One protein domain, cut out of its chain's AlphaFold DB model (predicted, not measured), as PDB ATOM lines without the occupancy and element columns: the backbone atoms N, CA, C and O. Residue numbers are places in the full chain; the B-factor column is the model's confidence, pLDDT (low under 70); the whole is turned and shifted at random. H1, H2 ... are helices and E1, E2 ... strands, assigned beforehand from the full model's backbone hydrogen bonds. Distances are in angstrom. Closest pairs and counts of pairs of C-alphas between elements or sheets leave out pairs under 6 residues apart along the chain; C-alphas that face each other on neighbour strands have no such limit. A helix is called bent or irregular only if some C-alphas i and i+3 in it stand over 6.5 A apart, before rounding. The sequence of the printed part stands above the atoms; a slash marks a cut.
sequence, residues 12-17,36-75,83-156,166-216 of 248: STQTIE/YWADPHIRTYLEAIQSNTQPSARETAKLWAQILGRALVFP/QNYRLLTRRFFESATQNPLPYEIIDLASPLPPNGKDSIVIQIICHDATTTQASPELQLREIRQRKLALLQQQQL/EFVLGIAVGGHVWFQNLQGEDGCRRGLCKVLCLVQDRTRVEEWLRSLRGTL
ATOM      1  N   SER A  12      41.503 -11.073  32.843       70.69
ATOM      2  CA  SER A  12      40.864 -10.061  33.689       70.69
ATOM      3  C   SER A  12      40.066 -10.748  34.801       70.69
ATOM      4  O   SER A  12      39.505 -11.829  34.614       70.69
ATOM      5  N   THR A  13      40.062 -10.153  35.996       73.94
ATOM      6  CA  THR A  13      39.377 -10.701  37.176       73.94
ATOM      7  C   THR A  13      38.270  -9.754  37.611       73.94
ATOM      8  O   THR A  13      38.512  -8.561  37.785       73.94
ATOM      9  N   GLN A  14      37.071 -10.288  37.820       73.88
ATOM     10  CA  GLN A  14      35.948  -9.585  38.423       73.88
ATOM     11  C   GLN A  14      35.677 -10.188  39.803       73.88
ATOM     12  O   GLN A  14      35.314 -11.360  39.905       73.88
ATOM     13  N   THR A  15      35.843  -9.385  40.854       75.19
ATOM     14  CA  THR A  15      35.510  -9.763  42.234       75.19
ATOM     15  C   THR A  15      34.255  -9.017  42.657       75.19
ATOM     16  O   THR A  15      34.214  -7.791  42.579       75.19
ATOM     17  N   ILE A  16      33.233  -9.749  43.094       72.25
ATOM     18  CA  ILE A  16      31.978  -9.191  43.600       72.25
ATOM     19  C   ILE A  16      31.823  -9.648  45.046       72.25
ATOM     20  O   ILE A  16      31.801 -10.848  45.322       72.25
ATOM     21  N   GLU A  17      31.716  -8.696  45.969       70.62
ATOM     22  CA  GLU A  17      31.283  -8.986  47.333       70.62
ATOM     23  C   GLU A  17      29.779  -9.258  47.316       70.62
ATOM     24  O   GLU A  17      28.982  -8.433  46.860       70.62
ATOM     25  N   TYR A  36      20.154 -26.923  55.060       79.94
ATOM     26  CA  TYR A  36      20.188 -26.459  53.671       79.94
ATOM     27  C   TYR A  36      19.169 -27.216  52.807       79.94
ATOM     28  O   TYR A  36      18.661 -26.669  51.832       79.94
ATOM     29  N   TRP A  37      18.835 -28.457  53.182       79.88
ATOM     30  CA  TRP A  37      17.835 -29.267  52.490       79.88
ATOM     31  C   TRP A  37      16.399 -28.801  52.764       79.88
ATOM     32  O   TRP A  37      15.507 -28.993  51.934       79.88
ATOM     33  N   ALA A  38      16.164 -28.169  53.916       80.25
ATOM     34  CA  ALA A  38      14.872 -27.582  54.252       80.25
ATOM     35  C   ALA A  38      14.580 -26.293  53.462       80.25
ATOM     36  O   ALA A  38      13.427 -25.864  53.415       80.25
ATOM     37  N   ASP A  39      15.588 -25.681  52.829       80.62
ATOM     38  CA  ASP A  39      15.391 -24.506  51.988       80.62
ATOM     39  C   ASP A  39      14.825 -24.894  50.603       80.62
ATOM     40  O   ASP A  39      15.480 -25.615  49.839       80.62
ATOM     41  N   PRO A  40      13.630 -24.394  50.224       77.44
ATOM     42  CA  PRO A  40      13.006 -24.745  48.952       77.44
ATOM     43  C   PRO A  40      13.815 -24.331  47.719       77.44
ATOM     44  O   PRO A  40      13.769 -25.036  46.711       77.44
ATOM     45  N   HIS A  41      14.546 -23.213  47.771       79.94
ATOM     46  CA  HIS A  41      15.350 -22.730  46.648       79.94
ATOM     47  C   HIS A  41      16.583 -23.607  46.436       79.94
ATOM     48  O   HIS A  41      16.851 -24.012  45.304       79.94
ATOM     49  N   ILE A  42      17.285 -23.951  47.520       82.69
ATOM     50  CA  ILE A  42      18.436 -24.861  47.479       82.69
ATOM     51  C   ILE A  42      17.997 -26.244  46.988       82.69
ATOM     52  O   ILE A  42      18.616 -26.802  46.081       82.69
ATOM     53  N   ARG A  43      16.890 -26.769  47.523       83.75
ATOM     54  CA  ARG A  43      16.347 -28.069  47.116       83.75
ATOM     55  C   ARG A  43      15.957 -28.100  45.637       83.75
ATOM     56  O   ARG A  43      16.392 -28.999  44.931       83.75
ATOM     57  N   THR A  44      15.209 -27.103  45.157       82.69
ATOM     58  CA  THR A  44      14.797 -27.023  43.740       82.69
ATOM     59  C   THR A  44      16.012 -27.011  42.813       82.69
ATOM     60  O   THR A  44      16.030 -27.668  41.776       82.69
ATOM     61  N   TYR A  45      17.058 -26.279  43.199       81.19
ATOM     62  CA  TYR A  45      18.288 -26.208  42.426       81.19
ATOM     63  C   TYR A  45      19.031 -27.555  42.393       81.19
ATOM     64  O   TYR A  45      19.486 -27.994  41.338       81.19
ATOM     65  N   LEU A  46      19.110 -28.252  43.529       83.19
ATOM     66  CA  LEU A  46      19.712 -29.584  43.612       83.19
ATOM     67  C   LEU A  46      18.921 -30.639  42.824       83.19
ATOM     68  O   LEU A  46      19.525 -31.469  42.145       83.19
ATOM     69  N   GLU A  47      17.592 -30.583  42.861       83.31
ATOM     70  CA  GLU A  47      16.711 -31.441  42.058       83.31
ATOM     71  C   GLU A  47      16.910 -31.197  40.552       83.31
ATOM     72  O   GLU A  47      16.995 -32.154  39.782       83.31
ATOM     73  N   ALA A  48      17.094 -29.940  40.129       81.31
ATOM     74  CA  ALA A  48      17.390 -29.599  38.734       81.31
ATOM     75  C   ALA A  48      18.750 -30.144  38.255       81.31
ATOM     76  O   ALA A  48      18.891 -30.541  37.095       81.31
ATOM     77  N   ILE A  49      19.749 -30.205  39.142       77.81
ATOM     78  CA  ILE A  49      21.040 -30.848  38.849       77.81
ATOM     79  C   ILE A  49      20.858 -32.361  38.676       77.81
ATOM     80  O   ILE A  49      21.477 -32.960  37.797       77.81
ATOM     81  N   GLN A  50      20.006 -32.993  39.489       75.94
ATOM     82  CA  GLN A  50      19.710 -34.423  39.354       75.94
ATOM     83  C   GLN A  50      18.932 -34.747  38.078       75.94
ATOM     84  O   GLN A  50      19.123 -35.821  37.507       75.94
ATOM     85  N   SER A  51      18.095 -33.828  37.595       75.81
ATOM     86  CA  SER A  51      17.294 -34.010  36.381       75.81
ATOM     87  C   SER A  51      18.089 -33.843  35.072       75.81
ATOM     88  O   SER A  51      17.507 -33.496  34.048       75.81
ATOM     89  N   ASN A  52      19.404 -34.100  35.084       65.50
ATOM     90  CA  ASN A  52      20.322 -33.999  33.938       65.50
ATOM     91  C   ASN A  52      20.521 -32.590  33.354       65.50
ATOM     92  O   ASN A  52      21.045 -32.441  32.248       65.50
ATOM     93  N   THR A  53      20.177 -31.538  34.098       69.88
ATOM     94  CA  THR A  53      20.623 -30.189  33.736       69.88
ATOM     95  C   THR A  53      22.099 -30.090  34.093       69.88
ATOM     96  O   THR A  53      22.454 -30.316  35.244       69.88
ATOM     97  N   GLN A  54      22.976 -29.796  33.132       74.50
ATOM     98  CA  GLN A  54      24.392 -29.549  33.417       74.50
ATOM     99  C   GLN A  54      24.526 -28.149  34.028       74.50
ATOM    100  O   GLN A  54      24.396 -27.171  33.288       74.50
ATOM    101  N   PRO A  55      24.744 -28.014  35.351       80.62
ATOM    102  CA  PRO A  55      24.844 -26.701  35.962       80.62
ATOM    103  C   PRO A  55      26.122 -26.010  35.498       80.62
ATOM    104  O   PRO A  55      27.197 -26.619  35.409       80.62
ATOM    105  N   SER A  56      26.007 -24.711  35.258       85.50
ATOM    106  CA  SER A  56      27.179 -23.866  35.069       85.50
ATOM    107  C   SER A  56      27.931 -23.670  36.392       85.50
ATOM    108  O   SER A  56      27.367 -23.745  37.493       85.50
ATOM    109  N   ALA A  57      29.217 -23.347  36.290       85.12
ATOM    110  CA  ALA A  57      30.086 -22.930  37.381       85.12
ATOM    111  C   ALA A  57      29.444 -21.795  38.177       85.12
ATOM    112  O   ALA A  57      29.460 -21.809  39.404       85.12
ATOM    113  N   ARG A  58      28.807 -20.852  37.474       84.62
ATOM    114  CA  ARG A  58      28.132 -19.699  38.071       84.62
ATOM    115  C   ARG A  58      26.949 -20.094  38.936       84.62
ATOM    116  O   ARG A  58      26.736 -19.526  40.004       84.62
ATOM    117  N   GLU A  59      26.126 -21.017  38.467       85.12
ATOM    118  CA  GLU A  59      24.967 -21.456  39.235       85.12
ATOM    119  C   GLU A  59      25.397 -22.300  40.441       85.12
ATOM    120  O   GLU A  59      24.886 -22.107  41.544       85.12
ATOM    121  N   THR A  60      26.423 -23.138  40.267       86.12
ATOM    122  CA  THR A  60      27.060 -23.884  41.364       86.12
ATOM    123  C   THR A  60      27.663 -22.931  42.405       86.12
ATOM    124  O   THR A  60      27.469 -23.116  43.605       86.12
ATOM    125  N   ALA A  61      28.310 -21.851  41.964       86.06
ATOM    126  CA  ALA A  61      28.850 -20.804  42.826       86.06
ATOM    127  C   ALA A  61      27.745 -20.063  43.595       86.06
ATOM    128  O   ALA A  61      27.866 -19.856  44.801       86.06
ATOM    129  N   LYS A  62      26.624 -19.731  42.940       85.12
ATOM    130  CA  LYS A  62      25.450 -19.130  43.601       85.12
ATOM    131  C   LYS A  62      24.848 -20.042  44.668       85.12
ATOM    132  O   LYS A  62      24.473 -19.549  45.730       85.12
ATOM    133  N   LEU A  63      24.755 -21.343  44.399       85.81
ATOM    134  CA  LEU A  63      24.289 -22.323  45.378       85.81
ATOM    135  C   LEU A  63      25.188 -22.309  46.620       85.81
ATOM    136  O   LEU A  63      24.705 -22.131  47.738       85.81
ATOM    137  N   TRP A  64      26.501 -22.439  46.422       85.88
ATOM    138  CA  TRP A  64      27.466 -22.422  47.522       85.88
ATOM    139  C   TRP A  64      27.472 -21.107  48.282       85.88
ATOM    140  O   TRP A  64      27.571 -21.106  49.506       85.88
ATOM    141  N   ALA A  65      27.282 -19.995  47.583       83.56
ATOM    142  CA  ALA A  65      27.137 -18.703  48.215       83.56
ATOM    143  C   ALA A  65      25.922 -18.624  49.151       83.56
ATOM    144  O   ALA A  65      26.023 -18.066  50.241       83.56
ATOM    145  N   GLN A  66      24.785 -19.203  48.758       81.56
ATOM    146  CA  GLN A  66      23.598 -19.264  49.614       81.56
ATOM    147  C   GLN A  66      23.809 -20.183  50.819       81.56
ATOM    148  O   GLN A  66      23.415 -19.821  51.926       81.56
ATOM    149  N   ILE A  67      24.444 -21.342  50.615       83.88
ATOM    150  CA  ILE A  67      24.739 -22.295  51.691       83.88
ATOM    151  C   ILE A  67      25.690 -21.657  52.709       83.88
ATOM    152  O   ILE A  67      25.341 -21.558  53.882       83.88
ATOM    153  N   LEU A  68      26.854 -21.169  52.270       81.44
ATOM    154  CA  LEU A  68      27.848 -20.553  53.156       81.44
ATOM    155  C   LEU A  68      27.318 -19.268  53.791       81.44
ATOM    156  O   LEU A  68      27.518 -19.040  54.979       81.44
ATOM    157  N   GLY A  69      26.601 -18.450  53.021       75.69
ATOM    158  CA  GLY A  69      26.024 -17.208  53.512       75.69
ATOM    159  C   GLY A  69      24.979 -17.410  54.605       75.69
ATOM    160  O   GLY A  69      24.836 -16.554  55.463       75.69
ATOM    161  N   ARG A  70      24.260 -18.535  54.615       75.38
ATOM    162  CA  ARG A  70      23.293 -18.835  55.682       75.38
ATOM    163  C   ARG A  70      23.883 -19.648  56.823       75.38
ATOM    164  O   ARG A  70      23.459 -19.471  57.958       75.38
ATOM    165  N   ALA A  71      24.838 -20.524  56.526       73.56
ATOM    166  CA  ALA A  71      25.477 -21.366  57.528       73.56
ATOM    167  C   ALA A  71      26.500 -20.599  58.380       73.56
ATOM    168  O   ALA A  71      26.651 -20.900  59.561       73.56
ATOM    169  N   LEU A  72      27.224 -19.646  57.779       72.31
ATOM    170  CA  LEU A  72      28.445 -19.075  58.359       72.31
ATOM    171  C   LEU A  72      28.465 -17.537  58.418       72.31
ATOM    172  O   LEU A  72      29.365 -16.984  59.045       72.31
ATOM    173  N   VAL A  73      27.515 -16.831  57.788       65.75
ATOM    174  CA  VAL A  73      27.464 -15.355  57.788       65.75
ATOM    175  C   VAL A  73      26.196 -14.870  58.492       65.75
ATOM    176  O   VAL A  73      25.082 -15.204  58.092       65.75
ATOM    177  N   PHE A  74      26.353 -14.054  59.538       58.50
ATOM    178  CA  PHE A  74      25.241 -13.560  60.355       58.50
ATOM    179  C   PHE A  74      24.985 -12.060  60.133       58.50
ATOM    180  O   PHE A  74      25.924 -11.295  59.895       58.50
ATOM    181  N   PRO A  75      23.716 -11.606  60.176       48.94
ATOM    182  CA  PRO A  75      23.396 -10.187  60.099       48.94
ATOM    183  C   PRO A  75      23.889  -9.449  61.353       48.94
ATOM    184  O   PRO A  75      23.760  -9.944  62.469       48.94
ATOM    185  N   GLN A  83      33.731 -10.105  64.310       53.81
ATOM    186  CA  GLN A  83      34.342 -10.580  63.078       53.81
ATOM    187  C   GLN A  83      33.302 -11.112  62.075       53.81
ATOM    188  O   GLN A  83      33.028 -12.303  61.994       53.81
ATOM    189  N   ASN A  84      32.728 -10.228  61.263       62.94
ATOM    190  CA  ASN A  84      31.824 -10.629  60.186       62.94
ATOM    191  C   ASN A  84      32.573 -11.138  58.950       62.94
ATOM    192  O   ASN A  84      33.130 -10.348  58.182       62.94
ATOM    193  N   TYR A  85      32.535 -12.454  58.739       69.62
ATOM    194  CA  TYR A  85      33.007 -13.087  57.510       69.62
ATOM    195  C   TYR A  85      32.333 -12.477  56.270       69.62
ATOM    196  O   TYR A  85      31.122 -12.250  56.243       69.62
ATOM    197  N   ARG A  86      33.124 -12.221  55.229       74.44
ATOM    198  CA  ARG A  86      32.677 -11.688  53.937       74.44
ATOM    199  C   ARG A  86      32.683 -12.787  52.896       74.44
ATOM    200  O   ARG A  86      33.638 -13.554  52.806       74.44
ATOM    201  N   LEU A  87      31.640 -12.831  52.080       80.12
ATOM    202  CA  LEU A  87      31.539 -13.780  50.985       80.12
ATOM    203  C   LEU A  87      31.876 -13.080  49.665       80.12
ATOM    204  O   LEU A  87      31.179 -12.160  49.235       80.12
ATOM    205  N   LEU A  88      32.949 -13.517  49.019       81.56
ATOM    206  CA  LEU A  88      33.450 -12.963  47.768       81.56
ATOM    207  C   LEU A  88      33.258 -13.979  46.647       81.56
ATOM    208  O   LEU A  88      33.520 -15.167  46.812       81.56
ATOM    209  N   THR A  89      32.828 -13.505  45.485       83.81
ATOM    210  CA  THR A  89      32.771 -14.300  44.258       83.81
ATOM    211  C   THR A  89      33.769 -13.748  43.259       83.81
ATOM    212  O   THR A  89      33.748 -12.553  42.958       83.81
ATOM    213  N   ARG A  90      34.650 -14.603  42.741       83.12
ATOM    214  CA  ARG A  90      35.671 -14.244  41.755       83.12
ATOM    215  C   ARG A  90      35.446 -14.982  40.453       83.12
ATOM    216  O   ARG A  90      35.436 -16.213  40.407       83.12
ATOM    217  N   ARG A  91      35.344 -14.200  39.385       83.69
ATOM    218  CA  ARG A  91      35.193 -14.679  38.019       83.69
ATOM    219  C   ARG A  91      36.353 -14.201  37.167       83.69
ATOM    220  O   ARG A  91      36.797 -13.061  37.286       83.69
ATOM    221  N   PHE A  92      36.823 -15.083  36.299       82.44
ATOM    222  CA  PHE A  92      37.954 -14.827  35.423       82.44
ATOM    223  C   PHE A  92      37.485 -14.838  33.977       82.44
ATOM    224  O   PHE A  92      36.662 -15.673  33.597       82.44
ATOM    225  N   PHE A  93      38.016 -13.916  33.185       80.44
ATOM    226  CA  PHE A  93      37.727 -13.809  31.763       80.44
ATOM    227  C   PHE A  93      39.029 -13.864  30.973       80.44
ATOM    228  O   PHE A  93      40.046 -13.280  31.365       80.44
ATOM    229  N   GLU A  94      38.997 -14.569  29.849       82.75
ATOM    230  CA  GLU A  94      40.101 -14.565  28.899       82.75
ATOM    231  C   GLU A  94      40.156 -13.198  28.202       82.75
ATOM    232  O   GLU A  94      39.181 -12.773  27.585       82.75
ATOM    233  N   SER A  95      41.289 -12.486  28.271       76.75
ATOM    234  CA  SER A  95      41.346 -11.093  27.783       76.75
ATOM    235  C   SER A  95      41.099 -10.965  26.280       76.75
ATOM    236  O   SER A  95      40.585  -9.940  25.836       76.75
ATOM    237  N   ALA A  96      41.468 -11.992  25.508       76.38
ATOM    238  CA  ALA A  96      41.358 -11.994  24.052       76.38
ATOM    239  C   ALA A  96      39.907 -12.112  23.567       76.38
ATOM    240  O   ALA A  96      39.528 -11.467  22.593       76.38
ATOM    241  N   THR A  97      39.099 -12.928  24.242       78.62
ATOM    242  CA  THR A  97      37.725 -13.242  23.828       78.62
ATOM    243  C   THR A  97      36.672 -12.584  24.717       78.62
ATOM    244  O   THR A  97      35.508 -12.529  24.338       78.62
ATOM    245  N   GLN A  98      37.069 -12.093  25.898       78.94
ATOM    246  CA  GLN A  98      36.178 -11.698  26.996       78.94
ATOM    247  C   GLN A  98      35.210 -12.817  27.414       78.94
ATOM    248  O   GLN A  98      34.216 -12.565  28.096       78.94
ATOM    249  N   ASN A  99      35.505 -14.067  27.041       80.25
ATOM    250  CA  ASN A  99      34.714 -15.206  27.463       80.25
ATOM    251  C   ASN A  99      35.067 -15.565  28.910       80.25
ATOM    252  O   ASN A  99      36.243 -15.532  29.292       80.25
ATOM    253  N   PRO A 100      34.061 -15.902  29.732       80.50
ATOM    254  CA  PRO A 100      34.311 -16.379  31.078       80.50
ATOM    255  C   PRO A 100      35.033 -17.726  31.028       80.50
ATOM    256  O   PRO A 100      34.717 -18.577  30.197       80.50
ATOM    257  N   LEU A 101      35.975 -17.927  31.946       83.25
ATOM    258  CA  LEU A 101      36.559 -19.244  32.167       83.25
ATOM    259  C   LEU A 101      35.487 -20.217  32.691       83.25
ATOM    260  O   LEU A 101      34.524 -19.769  33.325       83.25
ATOM    261  N   PRO A 102      35.649 -21.540  32.479       85.19
ATOM    262  CA  PRO A 102      34.669 -22.561  32.874       85.19
ATOM    263  C   PRO A 102      34.688 -22.847  34.388       85.19
ATOM    264  O   PRO A 102      34.489 -23.979  34.841       85.19
ATOM    265  N   TYR A 103      35.031 -21.833  35.188       86.38
ATOM    266  CA  TYR A 103      35.067 -21.906  36.637       86.38
ATOM    267  C   TYR A 103      34.832 -20.550  37.303       86.38
ATOM    268  O   TYR A 103      35.147 -19.489  36.761       86.38
ATOM    269  N   GLU A 104      34.312 -20.602  38.522       87.88
ATOM    270  CA  GLU A 104      34.029 -19.454  39.378       87.88
ATOM    271  C   GLU A 104      34.443 -19.798  40.810       87.88
ATOM    272  O   GLU A 104      34.278 -20.933  41.252       87.88
ATOM    273  N   ILE A 105      35.039 -18.854  41.533       87.12
ATOM    274  CA  ILE A 105      35.562 -19.102  42.881       87.12
ATOM    275  C   ILE A 105      34.693 -18.380  43.904       87.12
ATOM    276  O   ILE A 105      34.441 -17.186  43.762       87.12
ATOM    277  N   ILE A 106      34.287 -19.094  44.950       87.69
ATOM    278  CA  ILE A 106      33.670 -18.534  46.149       87.69
ATOM    279  C   ILE A 106      34.708 -18.520  47.262       87.69
ATOM    280  O   ILE A 106      35.257 -19.566  47.602       87.69
ATOM    281  N   ASP A 107      34.957 -17.356  47.848       84.50
ATOM    282  CA  ASP A 107      35.799 -17.214  49.029       84.50
ATOM    283  C   ASP A 107      34.978 -16.713  50.213       84.50
ATOM    284  O   ASP A 107      34.226 -15.747  50.100       84.50
ATOM    285  N   LEU A 108      35.170 -17.342  51.366       81.62
ATOM    286  CA  LEU A 108      34.792 -16.791  52.657       81.62
ATOM    287  C   LEU A 108      36.040 -16.159  53.270       81.62
ATOM    288  O   LEU A 108      36.995 -16.865  53.595       81.62
ATOM    289  N   ALA A 109      36.048 -14.840  53.402       76.50
ATOM    290  CA  ALA A 109      37.149 -14.069  53.954       76.50
ATOM    291  C   ALA A 109      36.828 -13.588  55.372       76.50
ATOM    292  O   ALA A 109      35.747 -13.062  55.624       76.50
ATOM    293  N   SER A 110      37.777 -13.735  56.295       71.19
ATOM    294  CA  SER A 110      37.717 -13.087  57.603       71.19
ATOM    295  C   SER A 110      38.039 -11.591  57.460       71.19
ATOM    296  O   SER A 110      39.012 -11.247  56.778       71.19
ATOM    297  N   PRO A 111      37.263 -10.695  58.102       59.69
ATOM    298  CA  PRO A 111      37.430  -9.246  57.986       59.69
ATOM    299  C   PRO A 111      38.660  -8.713  58.733       59.69
ATOM    300  O   PRO A 111      39.022  -7.554  58.541       59.69
ATOM    301  N   LEU A 112      39.300  -9.526  59.581       55.12
ATOM    302  CA  LEU A 112      40.543  -9.172  60.259       55.12
ATOM    303  C   LEU A 112      41.542 -10.327  60.203       55.12
ATOM    304  O   LEU A 112      41.369 -11.344  60.870       55.12
ATOM    305  N   PRO A 113      42.679 -10.117  59.542       51.12
ATOM    306  CA  PRO A 113      43.943 -10.622  60.027       51.12
ATOM    307  C   PRO A 113      44.753  -9.482  60.657       51.12
ATOM    308  O   PRO A 113      44.617  -8.326  60.249       51.12
ATOM    309  N   PRO A 114      45.688  -9.798  61.567       45.00
ATOM    310  CA  PRO A 114      46.597  -8.818  62.172       45.00
ATOM    311  C   PRO A 114      47.441  -8.014  61.156       45.00
ATOM    312  O   PRO A 114      48.036  -7.008  61.521       45.00
ATOM    313  N   ASN A 115      47.456  -8.410  59.873       43.25
ATOM    314  CA  ASN A 115      48.317  -7.859  58.820       43.25
ATOM    315  C   ASN A 115      47.574  -7.107  57.690       43.25
ATOM    316  O   ASN A 115      48.177  -6.830  56.653       43.25
ATOM    317  N   GLY A 116      46.276  -6.800  57.830       39.81
ATOM    318  CA  GLY A 116      45.557  -5.925  56.882       39.81
ATOM    319  C   GLY A 116      45.287  -6.494  55.475       39.81
ATOM    320  O   GLY A 116      45.016  -5.728  54.553       39.81
ATOM    321  N   LYS A 117      45.355  -7.819  55.283       50.06
ATOM    322  CA  LYS A 117      44.974  -8.516  54.036       50.06
ATOM    323  C   LYS A 117      43.951  -9.606  54.316       50.06
ATOM    324  O   LYS A 117      44.361 -10.594  54.903       50.06
ATOM    325  N   ASP A 118      42.704  -9.468  53.863       53.12
ATOM    326  CA  ASP A 118      41.628 -10.473  53.972       53.12
ATOM    327  C   ASP A 118      42.148 -11.921  54.054       53.12
ATOM    328  O   ASP A 118      42.739 -12.450  53.104       53.12
ATOM    329  N   SER A 119      41.958 -12.566  55.209       68.31
ATOM    330  CA  SER A 119      42.351 -13.963  55.384       68.31
ATOM    331  C   SER A 119      41.219 -14.821  54.850       68.31
ATOM    332  O   SER A 119      40.173 -14.944  55.483       68.31
ATOM    333  N   ILE A 120      41.387 -15.362  53.646       71.00
ATOM    334  CA  ILE A 120      40.447 -16.346  53.108       71.00
ATOM    335  C   ILE A 120      40.496 -17.564  54.027       71.00
ATOM    336  O   ILE A 120      41.575 -18.098  54.254       71.00
ATOM    337  N   VAL A 121      39.346 -17.995  54.533       74.75
ATOM    338  CA  VAL A 121      39.221 -19.156  55.422       74.75
ATOM    339  C   VAL A 121      38.556 -20.330  54.711       74.75
ATOM    340  O   VAL A 121      38.899 -21.481  54.954       74.75
ATOM    341  N   ILE A 122      37.669 -20.060  53.753       82.25
ATOM    342  CA  ILE A 122      37.113 -21.090  52.869       82.25
ATOM    343  C   ILE A 122      37.264 -20.621  51.430       82.25
ATOM    344  O   ILE A 122      36.981 -19.467  51.125       82.25
ATOM    345  N   GLN A 123      37.684 -21.510  50.538       86.00
ATOM    346  CA  GLN A 123      37.688 -21.277  49.100       86.00
ATOM    347  C   GLN A 123      37.074 -22.471  48.389       86.00
ATOM    348  O   GLN A 123      37.606 -23.570  48.501       86.00
ATOM    349  N   ILE A 124      36.018 -22.256  47.611       87.75
ATOM    350  CA  ILE A 124      35.381 -23.280  46.782       87.75
ATOM    351  C   ILE A 124      35.519 -22.882  45.315       87.75
ATOM    352  O   ILE A 124      35.055 -21.820  44.907       87.75
ATOM    353  N   ILE A 125      36.149 -23.737  44.516       88.88
ATOM    354  CA  ILE A 125      36.295 -23.569  43.070       88.88
ATOM    355  C   ILE A 125      35.172 -24.351  42.394       88.88
ATOM    356  O   ILE A 125      35.157 -25.579  42.411       88.88
ATOM    357  N   CYS A 126      34.211 -23.637  41.825       88.50
ATOM    358  CA  CYS A 126      33.062 -24.204  41.135       88.50
ATOM    359  C   CYS A 126      33.386 -24.335  39.649       88.50
ATOM    360  O   CYS A 126      33.690 -23.329  39.017       88.50
ATOM    361  N   HIS A 127      33.310 -25.537  39.088       86.81
ATOM    362  CA  HIS A 127      33.538 -25.793  37.666       86.81
ATOM    363  C   HIS A 127      32.235 -26.081  36.924       86.81
ATOM    364  O   HIS A 127      31.272 -26.586  37.508       86.81
ATOM    365  N   ASP A 128      32.228 -25.797  35.620       83.69
ATOM    366  CA  ASP A 128      31.157 -26.250  34.735       83.69
ATOM    367  C   ASP A 128      31.130 -27.782  34.714       83.69
ATOM    368  O   ASP A 128      32.178 -28.425  34.587       83.69
ATOM    369  N   ALA A 129      29.931 -28.368  34.756       72.38
ATOM    370  CA  ALA A 129      29.749 -29.822  34.717       72.38
ATOM    371  C   ALA A 129      30.265 -30.483  33.419       72.38
ATOM    372  O   ALA A 129      30.473 -31.693  33.382       72.38
ATOM    373  N   THR A 130      30.484 -29.698  32.362       69.38
ATOM    374  CA  THR A 130      31.040 -30.136  31.072       69.38
ATOM    375  C   THR A 130      32.563 -30.151  31.033       69.38
ATOM    376  O   THR A 130      33.148 -30.652  30.071       69.38
ATOM    377  N   THR A 131      33.231 -29.604  32.051       67.38
ATOM    378  CA  THR A 131      34.689 -29.547  32.070       67.38
ATOM    379  C   THR A 131      35.233 -30.947  32.340       67.38
ATOM    380  O   THR A 131      35.148 -31.446  33.460       67.38
ATOM    381  N   THR A 132      35.832 -31.586  31.333       56.59
ATOM    382  CA  THR A 132      36.674 -32.779  31.523       56.59
ATOM    383  C   THR A 132      37.906 -32.389  32.327       56.59
ATOM    384  O   THR A 132      38.935 -31.993  31.785       56.59
ATOM    385  N   GLN A 133      37.775 -32.430  33.645       58.91
ATOM    386  CA  GLN A 133      38.856 -32.117  34.559       58.91
ATOM    387  C   GLN A 133      39.741 -33.341  34.795       58.91
ATOM    388  O   GLN A 133      39.252 -34.459  34.954       58.91
ATOM    389  N   ALA A 134      41.056 -33.116  34.886       58.38
ATOM    390  CA  ALA A 134      41.940 -34.027  35.610       58.38
ATOM    391  C   ALA A 134      41.405 -34.176  37.045       58.38
ATOM    392  O   ALA A 134      40.950 -33.170  37.592       58.38
ATOM    393  N   SER A 135      41.428 -35.396  37.608       71.44
ATOM    394  CA  SER A 135      40.785 -35.748  38.891       71.44
ATOM    395  C   SER A 135      40.764 -34.570  39.890       71.44
ATOM    396  O   SER A 135      41.841 -34.065  40.230       71.44
ATOM    397  N   PRO A 136      39.582 -34.131  40.380       73.50
ATOM    398  CA  PRO A 136      39.460 -33.048  41.362       73.50
ATOM    399  C   PRO A 136      40.372 -33.222  42.585       73.50
ATOM    400  O   PRO A 136      40.860 -32.250  43.152       73.50
ATOM    401  N   GLU A 137      40.680 -34.462  42.965       72.00
ATOM    402  CA  GLU A 137      41.582 -34.783  44.077       72.00
ATOM    403  C   GLU A 137      43.031 -34.371  43.787       72.00
ATOM    404  O   GLU A 137      43.718 -33.836  44.661       72.00
ATOM    405  N   LEU A 138      43.498 -34.592  42.552       71.69
ATOM    406  CA  LEU A 138      44.825 -34.161  42.110       71.69
ATOM    407  C   LEU A 138      44.905 -32.637  42.075       71.69
ATOM    408  O   LEU A 138      45.879 -32.069  42.564       71.69
ATOM    409  N   GLN A 139      43.859 -31.972  41.581       75.44
ATOM    410  CA  GLN A 139      43.807 -30.510  41.567       75.44
ATOM    411  C   GLN A 139      43.825 -29.921  42.976       75.44
ATOM    412  O   GLN A 139      44.609 -29.012  43.246       75.44
ATOM    413  N   LEU A 140      43.014 -30.460  43.892       74.38
ATOM    414  CA  LEU A 140      43.036 -30.059  45.298       74.38
ATOM    415  C   LEU A 140      44.445 -30.194  45.877       74.38
ATOM    416  O   LEU A 140      44.957 -29.239  46.461       74.38
ATOM    417  N   ARG A 141      45.112 -31.329  45.631       73.31
ATOM    418  CA  ARG A 141      46.484 -31.576  46.092       73.31
ATOM    419  C   ARG A 141      47.482 -30.571  45.516       73.31
ATOM    420  O   ARG A 141      48.299 -30.040  46.268       73.31
ATOM    421  N   GLU A 142      47.422 -30.285  44.219       78.00
ATOM    422  CA  GLU A 142      48.309 -29.317  43.566       78.00
ATOM    423  C   GLU A 142      48.085 -27.892  44.082       78.00
ATOM    424  O   GLU A 142      49.042 -27.185  44.406       78.00
ATOM    425  N   ILE A 143      46.826 -27.464  44.203       76.50
ATOM    426  CA  ILE A 143      46.472 -26.136  44.721       76.50
ATOM    427  C   ILE A 143      46.920 -26.014  46.175       76.50
ATOM    428  O   ILE A 143      47.500 -24.995  46.559       76.50
ATOM    429  N   ARG A 144      46.708 -27.065  46.973       74.69
ATOM    430  CA  ARG A 144      47.176 -27.144  48.354       74.69
ATOM    431  C   ARG A 144      48.690 -26.961  48.429       74.69
ATOM    432  O   ARG A 144      49.154 -26.100  49.171       74.69
ATOM    433  N   GLN A 145      49.454 -27.717  47.640       72.88
ATOM    434  CA  GLN A 145      50.917 -27.615  47.599       72.88
ATOM    435  C   GLN A 145      51.385 -26.215  47.197       72.88
ATOM    436  O   GLN A 145      52.256 -25.653  47.857       72.88
ATOM    437  N   ARG A 146      50.772 -25.610  46.171       75.81
ATOM    438  CA  ARG A 146      51.090 -24.233  45.758       75.81
ATOM    439  C   ARG A 146      50.806 -23.226  46.871       75.81
ATOM    440  O   ARG A 146      51.622 -22.341  47.108       75.81
ATOM    441  N   LYS A 147      49.683 -23.361  47.581       71.88
ATOM    442  CA  LYS A 147      49.346 -22.480  48.708       71.88
ATOM    443  C   LYS A 147      50.283 -22.658  49.891       71.88
ATOM    444  O   LYS A 147      50.714 -21.659  50.452       71.88
ATOM    445  N   LEU A 148      50.629 -23.894  50.243       70.62
ATOM    446  CA  LEU A 148      51.614 -24.168  51.288       70.62
ATOM    447  C   LEU A 148      52.980 -23.587  50.924       70.62
ATOM    448  O   LEU A 148      53.589 -22.944  51.767       70.62
ATOM    449  N   ALA A 149      53.423 -23.723  49.673       71.81
ATOM    450  CA  ALA A 149      54.670 -23.119  49.208       71.81
ATOM    451  C   ALA A 149      54.637 -21.583  49.301       71.81
ATOM    452  O   ALA A 149      55.596 -20.979  49.773       71.81
ATOM    453  N   LEU A 150      53.524 -20.945  48.917       70.50
ATOM    454  CA  LEU A 150      53.348 -19.494  49.062       70.50
ATOM    455  C   LEU A 150      53.344 -19.054  50.529       70.50
ATOM    456  O   LEU A 150      53.934 -18.027  50.855       70.50
ATOM    457  N   LEU A 151      52.697 -19.820  51.408       66.25
ATOM    458  CA  LEU A 151      52.694 -19.550  52.843       66.25
ATOM    459  C   LEU A 151      54.088 -19.732  53.438       66.25
ATOM    460  O   LEU A 151      54.530 -18.841  54.141       66.25
ATOM    461  N   GLN A 152      54.811 -20.800  53.097       64.31
ATOM    462  CA  GLN A 152      56.200 -21.022  53.517       64.31
ATOM    463  C   GLN A 152      57.130 -19.905  53.027       64.31
ATOM    464  O   GLN A 152      57.978 -19.425  53.773       64.31
ATOM    465  N   GLN A 153      56.935 -19.437  51.792       62.88
ATOM    466  CA  GLN A 153      57.694 -18.322  51.230       62.88
ATOM    467  C   GLN A 153      57.378 -16.989  51.933       62.88
ATOM    468  O   GLN A 153      58.259 -16.145  52.073       62.88
ATOM    469  N   GLN A 154      56.140 -16.800  52.403       57.50
ATOM    470  CA  GLN A 154      55.732 -15.639  53.208       57.50
ATOM    471  C   GLN A 154      56.090 -15.787  54.703       57.50
ATOM    472  O   GLN A 154      56.269 -14.785  55.393       57.50
ATOM    473  N   GLN A 155      56.239 -17.018  55.202       49.47
ATOM    474  CA  GLN A 155      56.530 -17.380  56.597       49.47
ATOM    475  C   GLN A 155      57.978 -17.144  57.027       49.47
ATOM    476  O   GLN A 155      58.294 -17.364  58.193       49.47
ATOM    477  N   LEU A 156      58.835 -16.572  56.177       45.56
ATOM    478  CA  LEU A 156      60.101 -15.992  56.644       45.56
ATOM    479  C   LEU A 156      59.893 -14.848  57.672       45.56
ATOM    480  O   LEU A 156      60.872 -14.327  58.194       45.56
ATOM    481  N   GLU A 166      41.915 -22.395  60.117       61.34
ATOM    482  CA  GLU A 166      41.631 -23.653  59.422       61.34
ATOM    483  C   GLU A 166      41.151 -23.341  57.996       61.34
ATOM    484  O   GLU A 166      39.979 -23.072  57.751       61.34
ATOM    485  N   PHE A 167      42.082 -23.296  57.044       66.69
ATOM    486  CA  PHE A 167      41.763 -22.976  55.663       66.69
ATOM    487  C   PHE A 167      41.208 -24.212  54.964       66.69
ATOM    488  O   PHE A 167      41.903 -25.227  54.821       66.69
ATOM    489  N   VAL A 168      39.991 -24.096  54.441       76.00
ATOM    490  CA  VAL A 168      39.328 -25.170  53.705       76.00
ATOM    491  C   VAL A 168      39.290 -24.863  52.215       76.00
ATOM    492  O   VAL A 168      38.798 -23.822  51.782       76.00
ATOM    493  N   LEU A 169      39.806 -25.794  51.419       79.38
ATOM    494  CA  LEU A 169      39.724 -25.782  49.968       79.38
ATOM    495  C   LEU A 169      38.625 -26.741  49.505       79.38
ATOM    496  O   LEU A 169      38.557 -27.878  49.965       79.38
ATOM    497  N   GLY A 170      37.791 -26.287  48.581       83.06
ATOM    498  CA  GLY A 170      36.741 -27.062  47.944       83.06
ATOM    499  C   GLY A 170      36.859 -27.007  46.424       83.06
ATOM    500  O   GLY A 170      37.191 -25.962  45.868       83.06
ATOM    501  N   ILE A 171      36.547 -28.107  45.751       83.38
ATOM    502  CA  ILE A 171      36.191 -28.119  44.328       83.38
ATOM    503  C   ILE A 171      34.739 -28.561  44.236       83.38
ATOM    504  O   ILE A 171      34.383 -29.558  44.849       83.38
ATOM    505  N   ALA A 172      33.907 -27.838  43.493       84.94
ATOM    506  CA  ALA A 172      32.501 -28.157  43.291       84.94
ATOM    507  C   ALA A 172      32.201 -28.353  41.805       84.94
ATOM    508  O   ALA A 172      32.511 -27.493  40.984       84.94
ATOM    509  N   VAL A 173      31.567 -29.474  41.467       83.31
ATOM    510  CA  VAL A 173      31.111 -29.792  40.110       83.31
ATOM    511  C   VAL A 173      29.652 -30.220  40.203       83.31
ATOM    512  O   VAL A 173      29.324 -31.342  40.604       83.31
ATOM    513  N   GLY A 174      28.760 -29.282  39.891       80.88
ATOM    514  CA  GLY A 174      27.325 -29.439  40.100       80.88
ATOM    515  C   GLY A 174      26.974 -29.790  41.545       80.88
ATOM    516  O   GLY A 174      27.203 -28.999  42.455       80.88
ATOM    517  N   GLY A 175      26.392 -30.973  41.756       76.50
ATOM    518  CA  GLY A 175      25.955 -31.436  43.077       76.50
ATOM    519  C   GLY A 175      27.046 -32.100  43.922       76.50
ATOM    520  O   GLY A 175      26.778 -32.447  45.070       76.50
ATOM    521  N   HIS A 176      28.247 -32.305  43.377       82.31
ATOM    522  CA  HIS A 176      29.348 -32.981  44.067       82.31
ATOM    523  C   HIS A 176      30.420 -31.987  44.468       82.31
ATOM    524  O   HIS A 176      30.805 -31.138  43.662       82.31
ATOM    525  N   VAL A 177      30.921 -32.124  45.694       82.12
ATOM    526  CA  VAL A 177      31.988 -31.282  46.220       82.12
ATOM    527  C   VAL A 177      33.055 -32.107  46.910       82.12
ATOM    528  O   VAL A 177      32.775 -33.018  47.686       82.12
ATOM    529  N   TRP A 178      34.299 -31.766  46.610       82.75
ATOM    530  CA  TRP A 178      35.495 -32.344  47.190       82.75
ATOM    531  C   TRP A 178      36.107 -31.312  48.119       82.75
ATOM    532  O   TRP A 178      36.479 -30.236  47.658       82.75
ATOM    533  N   PHE A 179      36.233 -31.636  49.402       79.69
ATOM    534  CA  PHE A 179      36.887 -30.762  50.374       79.69
ATOM    535  C   PHE A 179      38.291 -31.251  50.728       79.69
ATOM    536  O   PHE A 179      38.610 -32.436  50.625       79.69
ATOM    537  N   GLN A 180      39.146 -30.321  51.142       73.38
ATOM    538  CA  GLN A 180      40.453 -30.592  51.719       73.38
ATOM    539  C   GLN A 180      40.870 -29.439  52.640       73.38
ATOM    540  O   GLN A 180      40.837 -28.274  52.253       73.38
ATOM    541  N   ASN A 181      41.313 -29.766  53.851       70.31
ATOM    542  CA  ASN A 181      41.902 -28.796  54.777       70.31
ATOM    543  C   ASN A 181      43.404 -28.593  54.463       70.31
ATOM    544  O   ASN A 181      44.112 -29.560  54.159       70.31
ATOM    545  N   LEU A 182      43.899 -27.350  54.534       65.88
ATOM    546  CA  LEU A 182      45.318 -27.020  54.351       65.88
ATOM    547  C   LEU A 182      46.236 -27.586  55.451       65.88
ATOM    548  O   LEU A 182      47.356 -27.983  55.120       65.88
ATOM    549  N   GLN A 183      45.795 -27.646  56.715       57.72
ATOM    550  CA  GLN A 183      46.635 -28.033  57.864       57.72
ATOM    551  C   GLN A 183      46.691 -29.538  58.151       57.72
ATOM    552  O   GLN A 183      47.591 -29.984  58.854       57.72
ATOM    553  N   GLY A 184      45.771 -30.342  57.612       54.78
ATOM    554  CA  GLY A 184      45.784 -31.786  57.850       54.78
ATOM    555  C   GLY A 184      46.972 -32.451  57.154       54.78
ATOM    556  O   GLY A 184      46.904 -32.684  55.943       54.78
ATOM    557  N   GLU A 185      48.068 -32.721  57.871       41.78
ATOM    558  CA  GLU A 185      49.112 -33.653  57.414       41.78
ATOM    559  C   GLU A 185      48.445 -34.938  56.935       41.78
ATOM    560  O   GLU A 185      47.513 -35.400  57.588       41.78
ATOM    561  N   ASP A 186      48.890 -35.425  55.774       40.12
ATOM    562  CA  ASP A 186      48.626 -36.737  55.182       40.12
ATOM    563  C   ASP A 186      47.261 -37.369  55.483       40.12
ATOM    564  O   ASP A 186      46.939 -37.744  56.607       40.12
ATOM    565  N   GLY A 187      46.462 -37.526  54.420       41.00
ATOM    566  CA  GLY A 187      45.097 -38.046  54.448       41.00
ATOM    567  C   GLY A 187      44.764 -38.947  55.646       41.00
ATOM    568  O   GLY A 187      45.412 -39.961  55.868       41.00
ATOM    569  N   CYS A 188      43.686 -38.592  56.352       36.38
ATOM    570  CA  CYS A 188      43.009 -39.382  57.395       36.38
ATOM    571  C   CYS A 188      43.247 -39.036  58.872       36.38
ATOM    572  O   CYS A 188      42.664 -39.720  59.714       36.38
ATOM    573  N   ARG A 189      43.928 -37.950  59.256       38.16
ATOM    574  CA  ARG A 189      43.772 -37.444  60.638       38.16
ATOM    575  C   ARG A 189      42.692 -36.359  60.694       38.16
ATOM    576  O   ARG A 189      42.943 -35.184  60.490       38.16
ATOM    577  N   ARG A 190      41.460 -36.836  60.941       41.84
ATOM    578  CA  ARG A 190      40.173 -36.111  61.072       41.84
ATOM    579  C   ARG A 190      39.570 -35.539  59.771       41.84
ATOM    580  O   ARG A 190      39.258 -34.369  59.648       41.84
ATOM    581  N   GLY A 191      39.296 -36.433  58.818       42.31
ATOM    582  CA  GLY A 191      37.956 -36.502  58.211       42.31
ATOM    583  C   GLY A 191      37.527 -35.543  57.089       42.31
ATOM    584  O   GLY A 191      36.351 -35.617  56.743       42.31
ATOM    585  N   LEU A 192      38.391 -34.714  56.491       49.03
ATOM    586  CA  LEU A 192      37.941 -33.682  55.531       49.03
ATOM    587  C   LEU A 192      38.286 -33.895  54.047       49.03
ATOM    588  O   LEU A 192      37.725 -33.185  53.223       49.03
ATOM    589  N   CYS A 193      39.114 -34.878  53.669       50.09
ATOM    590  CA  CYS A 193      39.191 -35.320  52.266       50.09
ATOM    591  C   CYS A 193      38.069 -36.318  51.981       50.09
ATOM    592  O   CYS A 193      38.274 -37.528  52.021       50.09
ATOM    593  N   LYS A 194      36.859 -35.804  51.768       65.94
ATOM    594  CA  LYS A 194      35.678 -36.603  51.437       65.94
ATOM    595  C   LYS A 194      34.999 -35.982  50.226       65.94
ATOM    596  O   LYS A 194      34.756 -34.777  50.204       65.94
ATOM    597  N   VAL A 195      34.693 -36.816  49.236       74.31
ATOM    598  CA  VAL A 195      33.705 -36.467  48.215       74.31
ATOM    599  C   VAL A 195      32.354 -36.467  48.915       74.31
ATOM    600  O   VAL A 195      31.998 -37.461  49.553       74.31
ATOM    601  N   LEU A 196      31.657 -35.339  48.865       79.44
ATOM    602  CA  LEU A 196      30.318 -35.179  49.410       79.44
ATOM    603  C   LEU A 196      29.378 -34.800  48.273       79.44
ATOM    604  O   LEU A 196      29.584 -33.805  47.576       79.44
ATOM    605  N   CYS A 197      28.333 -35.592  48.088       81.00
ATOM    606  CA  CYS A 197      27.220 -35.218  47.232       81.00
ATOM    607  C   CYS A 197      26.205 -34.421  48.057       81.00
ATOM    608  O   CYS A 197      25.659 -34.936  49.029       81.00
ATOM    609  N   LEU A 198      25.872 -33.199  47.634       82.62
ATOM    610  CA  LEU A 198      24.875 -32.351  48.301       82.62
ATOM    611  C   LEU A 198      23.486 -32.998  48.390       82.62
ATOM    612  O   LEU A 198      22.664 -32.563  49.193       82.62
ATOM    613  N   VAL A 199      23.200 -34.026  47.585       81.75
ATOM    614  CA  VAL A 199      21.917 -34.733  47.640       81.75
ATOM    615  C   VAL A 199      21.984 -36.054  48.395       81.75
ATOM    616  O   VAL A 199      21.023 -36.379  49.092       81.75
ATOM    617  N   GLN A 200      23.069 -36.818  48.260       83.12
ATOM    618  CA  GLN A 200      23.187 -38.141  48.888       83.12
ATOM    619  C   GLN A 200      23.762 -38.058  50.308       83.12
ATOM    620  O   GLN A 200      23.318 -38.783  51.190       83.12
ATOM    621  N   ASP A 201      24.692 -37.135  50.558       82.62
ATOM    622  CA  ASP A 201      25.441 -37.017  51.814       82.62
ATOM    623  C   ASP A 201      24.915 -35.882  52.707       82.62
ATOM    624  O   ASP A 201      25.691 -35.138  53.306       82.62
ATOM    625  N   ARG A 202      23.588 -35.726  52.793       82.50
ATOM    626  CA  ARG A 202      22.955 -34.548  53.419       82.50
ATOM    627  C   ARG A 202      23.412 -34.303  54.851       82.50
ATOM    628  O   ARG A 202      23.919 -33.232  55.169       82.50
ATOM    629  N   THR A 203      23.291 -35.330  55.683       78.75
ATOM    630  CA  THR A 203      23.678 -35.288  57.099       78.75
ATOM    631  C   THR A 203      25.160 -34.970  57.263       78.75
ATOM    632  O   THR A 203      25.528 -34.113  58.056       78.75
ATOM    633  N   ARG A 204      26.017 -35.572  56.432       78.62
ATOM    634  CA  ARG A 204      27.472 -35.365  56.464       78.62
ATOM    635  C   ARG A 204      27.873 -33.945  56.060       78.62
ATOM    636  O   ARG A 204      28.834 -33.414  56.608       78.62
ATOM    637  N   VAL A 205      27.174 -33.336  55.099       78.88
ATOM    638  CA  VAL A 205      27.400 -31.934  54.703       78.88
ATOM    639  C   VAL A 205      26.970 -30.987  55.826       78.88
ATOM    640  O   VAL A 205      27.681 -30.026  56.114       78.88
ATOM    641  N   GLU A 206      25.852 -31.262  56.497       79.38
ATOM    642  CA  GLU A 206      25.384 -30.452  57.631       79.38
ATOM    643  C   GLU A 206      26.290 -30.578  58.857       79.38
ATOM    644  O   GLU A 206      26.639 -29.570  59.467       79.38
ATOM    645  N   GLU A 207      26.735 -31.791  59.189       76.19
ATOM    646  CA  GLU A 207      27.744 -32.028  60.228       76.19
ATOM    647  C   GLU A 207      29.047 -31.295  59.929       76.19
ATOM    648  O   GLU A 207      29.644 -30.692  60.822       76.19
ATOM    649  N   TRP A 208      29.476 -31.306  58.666       78.50
ATOM    650  CA  TRP A 208      30.653 -30.570  58.231       78.50
ATOM    651  C   TRP A 208      30.479 -29.056  58.413       78.50
ATOM    652  O   TRP A 208      31.341 -28.418  59.015       78.50
ATOM    653  N   LEU A 209      29.351 -28.485  57.975       77.62
ATOM    654  CA  LEU A 209      29.037 -27.066  58.189       77.62
ATOM    655  C   LEU A 209      28.986 -26.712  59.682       77.62
ATOM    656  O   LEU A 209      29.498 -25.665  60.078       77.62
ATOM    657  N   ARG A 210      28.426 -27.593  60.520       72.38
ATOM    658  CA  ARG A 210      28.371 -27.424  61.980       72.38
ATOM    659  C   ARG A 210      29.766 -27.440  62.603       72.38
ATOM    660  O   ARG A 210      30.082 -26.566  63.405       72.38
ATOM    661  N   SER A 211      30.610 -28.393  62.207       71.81
ATOM    662  CA  SER A 211      32.000 -28.464  62.665       71.81
ATOM    663  C   SER A 211      32.771 -27.206  62.277       71.81
ATOM    664  O   SER A 211      33.488 -26.660  63.109       71.81
ATOM    665  N   LEU A 212      32.592 -26.715  61.045       72.06
ATOM    666  CA  LEU A 212      33.221 -25.473  60.601       72.06
ATOM    667  C   LEU A 212      32.739 -24.264  61.390       72.06
ATOM    668  O   LEU A 212      33.555 -23.434  61.767       72.06
ATOM    669  N   ARG A 213      31.438 -24.170  61.678       69.19
ATOM    670  CA  ARG A 213      30.888 -23.106  62.527       69.19
ATOM    671  C   ARG A 213      31.581 -23.082  63.895       69.19
ATOM    672  O   ARG A 213      31.986 -22.013  64.350       69.19
ATOM    673  N   GLY A 214      31.774 -24.258  64.498       62.34
ATOM    674  CA  GLY A 214      32.511 -24.419  65.751       62.34
ATOM    675  C   GLY A 214      33.968 -23.958  65.653       62.34
ATOM    676  O   GLY A 214      34.404 -23.156  66.476       62.34
ATOM    677  N   THR A 215      34.715 -24.395  64.630       64.25
ATOM    678  CA  THR A 215      36.128 -23.994  64.479       64.25
ATOM    679  C   THR A 215      36.295 -22.508  64.163       64.25
ATOM    680  O   THR A 215      37.241 -21.874  64.622       64.25
ATOM    681  N   LEU A 216      35.371 -21.925  63.400       63.62
ATOM    682  CA  LEU A 216      35.392 -20.507  63.042       63.62
ATOM    683  C   LEU A 216      35.018 -19.580  64.210       63.62
ATOM    684  O   LEU A 216      34.931 -18.368  64.005       63.62
TER     685      LEU A 216
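This is residues 12 to 17, 36 to 75, 83 to 156 and 166 to 216 of the 248 residues of an uncharacterized protein of Aspergillus aculeatus (strain ATCC 16872 / CBS 172.66 / WB 5094) (UniProt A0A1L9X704). A twisted wall of seven strands, E1 to E7, has H2 packed on one face, over E3 and E4, and the long helix H3 over E5 and E6 on the opposite face, with residues 149 to 156 of H3 sticking out. H4 packs by the E7 edge of the sheet, and H1 folds back beside H2, away from the strands. The printed part has 171 residues, with four named helices and seven named strands in the order E1 H1 H2 E2 E3 E4 H3 E5 E6 E7 H4. The sheet runs E1, E2, E3, E4, E5, E6, E7 and is mixed, with E4 and E5 parallel and the other neighbours antiparallel; the class is mixed, helices and strands. The whole is compact, with a radius of gyration of the C-alphas of 16.0 A and spans of 50, 44 and 36 A.

E1, residues 12 to 17, begins with C-alpha 12 at (40.864, -10.061, 33.689) and is 16.7 A long. H1 is residues 40 to 50, and H2 is residues 57 to 71, 20.7 A long. E2, residues 86 to 94, measures 26.3 A. E3, residues 100 to 110, measures 26.9 A and bends by 72 degrees at residue 103. E4, residues 119 to 127, measures 23.1 A and bends by 56 degrees at residue 122. H3, residues 136 to 156, is 30.8 A long, from C-alpha 136 at (39.460, -33.048, 41.362) to C-alpha 156 at (60.101, -15.992, 56.644). H3 is neither bent nor irregular, but only just: C-alphas 153 and 156 are 6.4 A apart. E5 is residues 168 to 173, E6 residues 176 to 181 and E7 residues 195 to 197. H4, residues 202 to 215, is 20.2 A long and ends with C-alpha 215 at (36.128, -23.994, 64.479).

E1 and E7 are the edge strands of the sheet. E1 and E2 are antiparallel, with N 14 and O 91 at 2.8 A. E2, E3 and E4 form a meander, each strand the antiparallel neighbour of the one before, with N 88 and O 107 at 2.8 A and N 106 and O 124 at 2.8 A. E4 and E5 are parallel at 15 degrees, with N 170 and O 123 at 2.7 A. E5, E6 and E7 form a second meander, with N 171 and O 178 at 2.9 A and N 196 and O 177 at 2.8 A. Helices on both faces of the sheet make three layers, H2 and H4 on one face and H3 on the other. H2 is on the sheet at a height of 7.3 A, and its closest C-alphas to E4 are those of Ala 57 and His 127, 4.5 A apart. H3 is on the sheet at a height of 9.1 A, and its closest C-alphas to E5 are those of Pro 136 and Ile 171, 6.6 A apart. H4 comes closest to E7 at the C-alphas of Leu 196 and Val 205, 6.9 A apart. H4 and H2 are close but not clearly touching, with the C-alphas of Ala 71 and Leu 209 at 6.8 A. H1 is not on the sheet; H1 and H2 are a helical hairpin and only just touch, with 3 pairs of C-alphas within 8 A, the closest Ile 42 and Leu 63 at 6.7 A. Every O i to N i+4 pair is within hydrogen-bond range in H1, H2 and H4, and 16 of 17 are in H3.

The C-alphas farthest apart are those of Ser 51 and Leu 156, 50.7 A. Residues 18 to 35, 76 to 82 and 157 to 165 are not printed, and the C-alphas across these cuts are 21.6, 11.4 and 20.2 A apart. Of the links that are printed whole, E6 to E7 is long, with 13 residues. The mean pLDDT of the printed part is 72.9, and 47 residues are under 70, among them residues 111 to 119, 151 to 156 and 182 to 194.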